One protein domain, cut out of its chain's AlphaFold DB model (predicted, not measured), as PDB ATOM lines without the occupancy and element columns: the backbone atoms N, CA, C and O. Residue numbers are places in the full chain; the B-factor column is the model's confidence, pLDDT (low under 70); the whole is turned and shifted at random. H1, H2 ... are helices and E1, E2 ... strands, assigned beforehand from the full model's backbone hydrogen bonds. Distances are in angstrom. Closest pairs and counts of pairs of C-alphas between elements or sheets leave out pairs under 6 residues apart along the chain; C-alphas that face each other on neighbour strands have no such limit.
ATOM      1  N   GLN A 190     190.467 231.481 278.881       77.75
ATOM      2  CA  GLN A 190     190.349 231.869 277.469       77.75
ATOM      3  C   GLN A 190     190.231 230.674 276.512       77.75
ATOM      4  O   GLN A 190     189.361 230.723 275.631       77.75
ATOM      5  N   PRO A 191     191.003 229.576 276.674       74.44
ATOM      6  CA  PRO A 191     190.851 228.391 275.834       74.44
ATOM      7  C   PRO A 191     189.434 227.804 275.894       74.44
ATOM      8  O   PRO A 191     188.863 227.459 274.859       74.44
ATOM      9  N   MET A 192     188.831 227.740 277.086       81.88
ATOM     10  CA  MET A 192     187.468 227.234 277.268       81.88
ATOM     11  C   MET A 192     186.418 228.193 276.704       81.88
ATOM     12  O   MET A 192     185.526 227.743 275.989       81.88
ATOM     13  N   ILE A 193     186.534 229.496 276.986       80.44
ATOM     14  CA  ILE A 193     185.630 230.538 276.470       80.44
ATOM     15  C   ILE A 193     185.584 230.483 274.945       80.44
ATOM     16  O   ILE A 193     184.514 230.442 274.344       80.44
ATOM     17  N   THR A 194     186.754 230.436 274.321       72.06
ATOM     18  CA  THR A 194     186.887 230.450 272.864       72.06
ATOM     19  C   THR A 194     186.299 229.207 272.241       72.06
ATOM     20  O   THR A 194     185.551 229.301 271.269       72.06
ATOM     21  N   ALA A 195     186.610 228.044 272.817       71.94
ATOM     22  CA  ALA A 195     186.018 226.803 272.371       71.94
ATOM     23  C   ALA A 195     184.486 226.898 272.497       71.94
ATOM     24  O   ALA A 195     183.788 226.774 271.497       71.94
ATOM     25  N   ALA A 196     183.945 227.250 273.666       75.25
ATOM     26  CA  ALA A 196     182.501 227.387 273.871       75.25
ATOM     27  C   ALA A 196     181.834 228.355 272.869       75.25
ATOM     28  O   ALA A 196     180.812 228.014 272.273       75.25
ATOM     29  N   MET A 197     182.436 229.522 272.619       74.62
ATOM     30  CA  MET A 197     181.933 230.504 271.650       74.62
ATOM     31  C   MET A 197     181.942 229.977 270.211       74.62
ATOM     32  O   MET A 197     181.001 230.243 269.464       74.62
ATOM     33  N   ALA A 198     182.962 229.210 269.821       65.50
ATOM     34  CA  ALA A 198     183.064 228.647 268.477       65.50
ATOM     35  C   ALA A 198     182.022 227.544 268.205       65.50
ATOM     36  O   ALA A 198     181.619 227.350 267.057       65.50
ATOM     37  N   PHE A 199     181.563 226.834 269.243       67.19
ATOM     38  CA  PHE A 199     180.569 225.760 269.115       67.19
ATOM     39  C   PHE A 199     179.117 226.211 269.334       67.19
ATOM     40  O   PHE A 199     178.203 225.502 268.910       67.19
ATOM     41  N   GLY A 200     178.883 227.379 269.940       69.62
ATOM     42  CA  GLY A 200     177.538 227.910 270.157       69.62
ATOM     43  C   GLY A 200     176.675 226.976 271.013       69.62
ATOM     44  O   GLY A 200     176.991 226.719 272.174       69.62
ATOM     45  N   ASP A 201     175.573 226.468 270.451       72.88
ATOM     46  CA  ASP A 201     174.700 225.507 271.134       72.88
ATOM     47  C   ASP A 201     175.322 224.100 271.147       72.88
ATOM     48  O   ASP A 201     175.191 223.307 270.210       72.88
ATOM     49  N   THR A 202     175.999 223.792 272.250       71.56
ATOM     50  CA  THR A 202     176.694 222.517 272.461       71.56
ATOM     51  C   THR A 202     175.756 221.370 272.837       71.56
ATOM     52  O   THR A 202     176.176 220.218 272.767       71.56
ATOM     53  N   SER A 203     174.473 221.633 273.123       74.00
ATOM     54  CA  SER A 203     173.496 220.602 273.519       74.00
ATOM     55  C   SER A 203     173.281 219.513 272.460       74.00
ATOM     56  O   SER A 203     172.888 218.391 272.774       74.00
ATOM     57  N   ARG A 204     173.561 219.837 271.193       73.12
ATOM     58  CA  ARG A 204     173.412 218.944 270.034       73.12
ATOM     59  C   ARG A 204     174.696 218.219 269.637       73.12
ATOM     60  O   ARG A 204     174.684 217.435 268.689       73.12
ATOM     61  N   LEU A 205     175.802 218.502 270.314       72.69
ATOM     62  CA  LEU A 205     177.102 217.923 270.016       72.69
ATOM     63  C   LEU A 205     177.310 216.641 270.827       72.69
ATOM     64  O   LEU A 205     177.007 216.589 272.016       72.69
ATOM     65  N   GLY A 206     177.837 215.603 270.175       76.88
ATOM     66  CA  GLY A 206     178.314 214.405 270.872       76.88
ATOM     67  C   GLY A 206     179.624 214.665 271.617       76.88
ATOM     68  O   GLY A 206     180.301 215.661 271.353       76.88
ATOM     69  N   ASP A 207     179.997 213.746 272.506       84.88
ATOM     70  CA  ASP A 207     181.196 213.899 273.327       84.88
ATOM     71  C   ASP A 207     182.457 214.053 272.464       84.88
ATOM     72  O   ASP A 207     182.716 213.267 271.545       84.88
ATOM     73  N   MET A 208     183.232 215.107 272.711       81.81
ATOM     74  CA  MET A 208     184.401 215.440 271.896       81.81
ATOM     75  C   MET A 208     185.360 216.380 272.620       81.81
ATOM     76  O   MET A 208     184.922 217.269 273.339       81.81
ATOM     77  N   GLN A 209     186.657 216.277 272.334       83.62
ATOM     78  CA  GLN A 209     187.594 217.358 272.647       83.62
ATOM     79  C   GLN A 209     187.314 218.547 271.729       83.62
ATOM     80  O   GLN A 209     187.015 218.344 270.559       83.62
ATOM     81  N   ILE A 210     187.377 219.766 272.256       82.44
ATOM     82  CA  ILE A 210     187.115 221.011 271.522       82.44
ATOM     83  C   ILE A 210     188.213 222.062 271.678       82.44
ATOM     84  O   ILE A 210     188.248 223.025 270.919       82.44
ATOM     85  N   GLY A 211     189.114 221.872 272.638       83.81
ATOM     86  CA  GLY A 211     190.245 222.756 272.873       83.81
ATOM     87  C   GLY A 211     191.237 222.126 273.840       83.81
ATOM     88  O   GLY A 211     191.022 221.023 274.358       83.81
ATOM     89  N   ARG A 212     192.351 222.816 274.069       87.31
ATOM     90  CA  ARG A 212     193.375 222.395 275.028       87.31
ATOM     91  C   ARG A 212     194.154 223.596 275.547       87.31
ATOM     92  O   ARG A 212     194.722 224.338 274.760       87.31
ATOM     93  N   TRP A 213     194.234 223.751 276.859       87.88
ATOM     94  CA  TRP A 213     195.196 224.643 277.488       87.88
ATOM     95  C   TRP A 213     196.510 223.886 277.692       87.88
ATOM     96  O   TRP A 213     196.575 222.925 278.460       87.88
ATOM     97  N   PHE A 214     197.537 224.268 276.934       86.44
ATOM     98  CA  PHE A 214     198.840 223.612 276.991       86.44
ATOM     99  C   PHE A 214     199.577 223.958 278.284       86.44
ATOM    100  O   PHE A 214     199.543 225.101 278.743       86.44
ATOM    101  N   MET A 215     200.260 222.968 278.854       90.38
ATOM    102  CA  MET A 215     201.175 223.172 279.969       90.38
ATOM    103  C   MET A 215     202.428 223.901 279.486       90.38
ATOM    104  O   MET A 215     202.990 223.588 278.434       90.38
ATOM    105  N   THR A 216     202.850 224.898 280.255       86.12
ATOM    106  CA  THR A 216     203.973 225.773 279.919       86.12
ATOM    107  C   THR A 216     204.829 225.971 281.162       86.12
ATOM    108  O   THR A 216     204.502 225.506 282.250       86.12
ATOM    109  N   LYS A 217     205.965 226.656 281.019       83.81
ATOM    110  CA  LYS A 217     206.828 226.944 282.177       83.81
ATOM    111  C   LYS A 217     206.303 228.080 283.053       83.81
ATOM    112  O   LYS A 217     206.803 228.241 284.159       83.81
ATOM    113  N   ASP A 218     205.359 228.864 282.542       86.31
ATOM    114  CA  ASP A 218     204.880 230.079 283.206       86.31
ATOM    115  C   ASP A 218     203.432 229.947 283.692       86.31
ATOM    116  O   ASP A 218     202.868 230.921 284.181       86.31
ATOM    117  N   ASN A 219     202.811 228.775 283.536       86.88
ATOM    118  CA  ASN A 219     201.506 228.487 284.114       86.88
ATOM    119  C   ASN A 219     201.607 227.398 285.185       86.88
ATOM    120  O   ASN A 219     202.599 226.682 285.298       86.88
ATOM    121  N   ALA A 220     200.558 227.293 285.997       89.75
ATOM    122  CA  ALA A 220     200.508 226.355 287.107       89.75
ATOM    123  C   ALA A 220     200.132 224.922 286.679       89.75
ATOM    124  O   ALA A 220     199.986 224.066 287.545       89.75
ATOM    125  N   LEU A 221     199.959 224.632 285.383       91.25
ATOM    126  CA  LEU A 221     199.514 223.314 284.923       91.25
ATOM    127  C   LEU A 221     200.571 222.229 285.177       91.25
ATOM    128  O   LEU A 221     201.730 222.359 284.793       91.25
ATOM    129  N   LEU A 222     200.138 221.102 285.744       91.38
ATOM    130  CA  LEU A 222     200.950 219.884 285.867       91.38
ATOM    131  C   LEU A 222     200.992 219.079 284.558       91.38
ATOM    132  O   LEU A 222     201.952 218.355 284.294       91.38
ATOM    133  N   LYS A 223     199.947 219.202 283.736       91.88
ATOM    134  CA  LYS A 223     199.786 218.550 282.430       91.88
ATOM    135  C   LYS A 223     198.855 219.377 281.544       91.88
ATOM    136  O   LYS A 223     198.095 220.200 282.050       91.88
ATOM    137  N   ASP A 224     198.898 219.136 280.234       91.31
ATOM    138  CA  ASP A 224     197.941 219.724 279.292       91.31
ATOM    139  C   ASP A 224     196.500 219.485 279.764       91.31
ATOM    140  O   ASP A 224     196.100 218.351 280.039       91.31
ATOM    141  N   SER A 225     195.711 220.552 279.808       90.94
ATOM    142  CA  SER A 225     194.313 220.521 280.220       90.94
ATOM    143  C   SER A 225     193.415 220.526 278.985       90.94
ATOM    144  O   SER A 225     193.442 221.454 278.177       90.94
ATOM    145  N   THR A 226     192.626 219.470 278.786       90.00
ATOM    146  CA  THR A 226     191.712 219.368 277.638       90.00
ATOM    147  C   THR A 226     190.361 219.994 277.940       90.00
ATOM    148  O   THR A 226     189.781 219.731 278.991       90.00
ATOM    149  N   VAL A 227     189.827 220.739 276.973       89.38
ATOM    150  CA  VAL A 227     188.442 221.214 276.980       89.38
ATOM    151  C   VAL A 227     187.620 220.250 276.135       89.38
ATOM    152  O   VAL A 227     187.940 220.030 274.965       89.38
ATOM    153  N   ASN A 228     186.566 219.682 276.711       89.19
ATOM    154  CA  ASN A 228     185.702 218.693 276.081       89.19
ATOM    155  C   ASN A 228     184.238 219.147 276.120       89.19
ATOM    156  O   ASN A 228     183.807 219.788 277.071       89.19
ATOM    157  N   VAL A 229     183.451 218.770 275.117       88.12
ATOM    158  CA  VAL A 229     181.996 218.665 275.252       88.12
ATOM    159  C   VAL A 229     181.703 217.275 275.797       88.12
ATOM    160  O   VAL A 229     182.154 216.296 275.205       88.12
ATOM    161  N   VAL A 230     180.968 217.186 276.904       87.69
ATOM    162  CA  VAL A 230     180.489 215.930 277.495       87.69
ATOM    163  C   VAL A 230     179.022 216.097 277.866       87.69
ATOM    164  O   VAL A 230     178.673 216.976 278.656       87.69
ATOM    165  N   GLY A 231     178.143 215.285 277.278       83.94
ATOM    166  CA  GLY A 231     176.699 215.366 277.518       83.94
ATOM    167  C   GLY A 231     176.119 216.747 277.201       83.94
ATOM    168  O   GLY A 231     175.312 217.271 277.970       83.94
ATOM    169  N   GLY A 232     176.592 217.365 276.115       83.12
ATOM    170  CA  GLY A 232     176.165 218.691 275.671       83.12
ATOM    171  C   GLY A 232     176.656 219.860 276.529       83.12
ATOM    172  O   GLY A 232     176.144 220.966 276.388       83.12
ATOM    173  N   ARG A 233     177.624 219.632 277.425       85.56
ATOM    174  CA  ARG A 233     178.218 220.658 278.291       85.56
ATOM    175  C   ARG A 233     179.707 220.780 278.050       85.56
ATOM    176  O   ARG A 233     180.385 219.768 277.897       85.56
ATOM    177  N   VAL A 234     180.219 222.006 278.044       89.19
ATOM    178  CA  VAL A 234     181.658 222.255 277.922       89.19
ATOM    179  C   VAL A 234     182.300 222.123 279.297       89.19
ATOM    180  O   VAL A 234     181.937 222.845 280.223       89.19
ATOM    181  N   LYS A 235     183.245 221.194 279.415       91.56
ATOM    182  CA  LYS A 235     183.980 220.870 280.634       91.56
ATOM    183  C   LYS A 235     185.483 220.906 280.389       91.56
ATOM    184  O   LYS A 235     185.946 220.511 279.318       91.56
ATOM    185  N   GLN A 236     186.244 221.333 281.386       93.25
ATOM    186  CA  GLN A 236     187.701 221.343 281.363       93.25
ATOM    187  C   GLN A 236     188.248 220.749 282.661       93.25
ATOM    188  O   GLN A 236     187.965 221.252 283.746       93.25
ATOM    189  N   GLU A 237     189.053 219.697 282.539       91.12
ATOM    190  CA  GLU A 237     189.776 219.097 283.662       91.12
ATOM    191  C   GLU A 237     191.113 219.824 283.841       91.12
ATOM    192  O   GLU A 237     191.886 219.956 282.885       91.12
ATOM    193  N   VAL A 238     191.387 220.325 285.042       94.00
ATOM    194  CA  VAL A 238     192.518 221.210 285.338       94.00
ATOM    195  C   VAL A 238     193.307 220.646 286.517       94.00
ATOM    196  O   VAL A 238     192.761 220.425 287.592       94.00
ATOM    197  N   HIS A 239     194.600 220.403 286.298       94.31
ATOM    198  CA  HIS A 239     195.534 219.873 287.296       94.31
ATOM    199  C   HIS A 239     196.620 220.917 287.529       94.31
ATOM    200  O   HIS A 239     197.392 221.200 286.609       94.31
ATOM    201  N   LEU A 240     196.660 221.504 288.721       92.12
ATOM    202  CA  LEU A 240     197.512 222.646 289.047       92.12
ATOM    203  C   LEU A 240     198.498 222.311 290.155       92.12
ATOM    204  O   LEU A 240     198.166 221.608 291.104       92.12
ATOM    205  N   LYS A 241     199.683 222.904 290.068       91.06
ATOM    206  CA  LYS A 241     200.634 223.015 291.166       91.06
ATOM    207  C   LYS A 241     200.502 224.391 291.807       91.06
ATOM    208  O   LYS A 241     200.692 225.403 291.125       91.06
ATOM    209  N   LEU A 242     200.219 224.425 293.106       87.50
ATOM    210  CA  LEU A 242     200.169 225.667 293.869       87.50
ATOM    211  C   LEU A 242     201.564 226.309 293.925       87.50
ATOM    212  O   LEU A 242     202.578 225.631 294.105       87.50
ATOM    213  N   GLN A 243     201.609 227.621 293.729       83.62
ATOM    214  CA  GLN A 243     202.813 228.442 293.813       83.62
ATOM    215  C   GLN A 243     202.944 229.030 295.222       83.62
ATOM    216  O   GLN A 243     201.950 229.193 295.927       83.62
ATOM    217  N   ASN A 244     204.169 229.378 295.623       82.31
ATOM    218  CA  ASN A 244     204.481 229.967 296.934       82.31
ATOM    219  C   ASN A 244     204.156 229.070 298.148       82.31
ATOM    220  O   ASN A 244     203.952 229.578 299.244       82.31
ATOM    221  N   VAL A 245     204.164 227.746 297.969       82.25
ATOM    222  CA  VAL A 245     204.033 226.743 299.043       82.25
ATOM    223  C   VAL A 245     205.045 225.619 298.894       82.25
ATOM    224  O   VAL A 245     205.506 225.333 297.788       82.25
ATOM    225  N   GLU A 246     205.378 224.958 300.006       78.94
ATOM    226  CA  GLU A 246     206.292 223.806 300.017       78.94
ATOM    227  C   GLU A 246     205.741 222.627 299.207       78.94
ATOM    228  O   GLU A 246     206.477 221.953 298.480       78.94
ATOM    229  N   SER A 247     204.432 222.393 299.305       80.69
ATOM    230  CA  SER A 247     203.716 221.395 298.521       80.69
ATOM    231  C   SER A 247     202.250 221.791 298.372       80.69
ATOM    232  O   SER A 247     201.698 222.492 299.217       80.69
ATOM    233  N   GLY A 248     201.630 221.368 297.275       85.06
ATOM    234  CA  GLY A 248     200.237 221.681 296.993       85.06
ATOM    235  C   GLY A 248     199.902 221.398 295.539       85.06
ATOM    236  O   GLY A 248     200.472 222.004 294.631       85.06
ATOM    237  N   GLU A 249     198.977 220.473 295.325       91.62
ATOM    238  CA  GLU A 249     198.410 220.163 294.017       91.62
ATOM    239  C   GLU A 249     196.891 220.268 294.111       91.62
ATOM    240  O   GLU A 249     196.300 219.950 295.145       91.62
ATOM    241  N   LEU A 250     196.262 220.744 293.041       88.81
ATOM    242  CA  LEU A 250     194.824 220.943 292.975       88.81
ATOM    243  C   LEU A 250     194.281 220.322 291.690       88.81
ATOM    244  O   LEU A 250     194.739 220.640 290.592       88.81
ATOM    245  N   GLU A 251     193.280 219.462 291.835       92.69
ATOM    246  CA  GLU A 251     192.545 218.853 290.731       92.69
ATOM    247  C   GLU A 251     191.117 219.402 290.723       92.69
ATOM    248  O   GLU A 251     190.397 219.315 291.719       92.69
ATOM    249  N   LEU A 252     190.720 220.018 289.609       91.62
ATOM    250  CA  LEU A 252     189.425 220.672 289.440       91.62
ATOM    251  C   LEU A 252     188.789 220.275 288.107       91.62
ATOM    252  O   LEU A 252     189.477 220.086 287.104       91.62
ATOM    253  N   GLU A 253     187.459 220.268 288.068       93.12
ATOM    254  CA  GLU A 253     186.680 220.278 286.830       93.12
ATOM    255  C   GLU A 253     185.922 221.608 286.738       93.12
ATOM    256  O   GLU A 253     185.167 221.971 287.642       93.12
ATOM    257  N   VAL A 254     186.127 222.343 285.647       91.69
ATOM    258  CA  VAL A 254     185.412 223.588 285.354       91.69
ATOM    259  C   VAL A 254     184.346 223.304 284.299       91.69
ATOM    260  O   VAL A 254     184.652 222.750 283.246       91.69
ATOM    261  N   GLU A 255     183.100 223.695 284.564       91.19
ATOM    262  CA  GLU A 255     181.978 223.588 283.622       91.19
ATOM    263  C   GLU A 255     181.558 224.986 283.147       91.19
ATOM    264  O   GLU A 255     181.343 225.895 283.953       91.19
ATOM    265  N   TRP A 256     181.423 225.164 281.834       87.25
ATOM    266  CA  TRP A 256     180.860 226.380 281.255       87.25
ATOM    267  C   TRP A 256     179.339 226.375 281.393       87.25
ATOM    268  O   TRP A 256     178.654 225.537 280.802       87.25
ATOM    269  N   VAL A 257     178.810 227.361 282.115       84.44
ATOM    270  CA  VAL A 257     177.367 227.553 282.288       84.44
ATOM    271  C   VAL A 257     176.960 228.872 281.623       84.44
ATOM    272  O   VAL A 257     177.377 229.933 282.091       84.44
TER     273      VAL A 257
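AT A GLANCE: This is residues 190 to 257 of the 260 residues of the protein "ADP-ribosylation factor GTPase-activating protein AGD12" of Dichanthelium oligosanthes (UniProt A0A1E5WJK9). A twisted four-stranded sheet has one short helix, H1, packed over one face in two layers; the other face is bare. The printed part has 68 residues, with one named helix and four named strands in the order H1, E1, E2, E3, E4 along the chain; the strands form an antiparallel meander, each beside the one before. The class is mixed; the whole is a rod of 45 by 18 by 17 A, only just loose, close to compact, radius of gyration 13.3 A.

IN THESE COORDINATES: H1, residues 190 to 199, begins at C-alpha 190 (190.349, 231.869, 277.469). E1 is 208 to 213, E2 225 to 230, E3 233 to 241, 26.0 A long, and E4 249 to 255, ending at C-alpha 255 (181.978, 223.588, 283.622).

HOW THE PARTS SIT: H1, with every O i to N i+4 pair within hydrogen-bond range, is on the sheet, height 8.6 A, over E2. Its closest C-alphas to E1 are Ala 195 and Gly 211, 5.9 A. Hairpin E1 and E2 has N 210 and O 227 at 2.8 A; E2 and E3, N 228 and O 235, 2.8 A; E3 and E4, N 238 and O 252, 2.8 A. Edge strands E1 and E4 are apart.

THE WHOLE: The farthest C-alphas, Arg 204 and Glu 246, are 44.8 A apart. The printed part has no cut; link E1 to E2 is long. Residues 198 to 200 are under pLDDT 70.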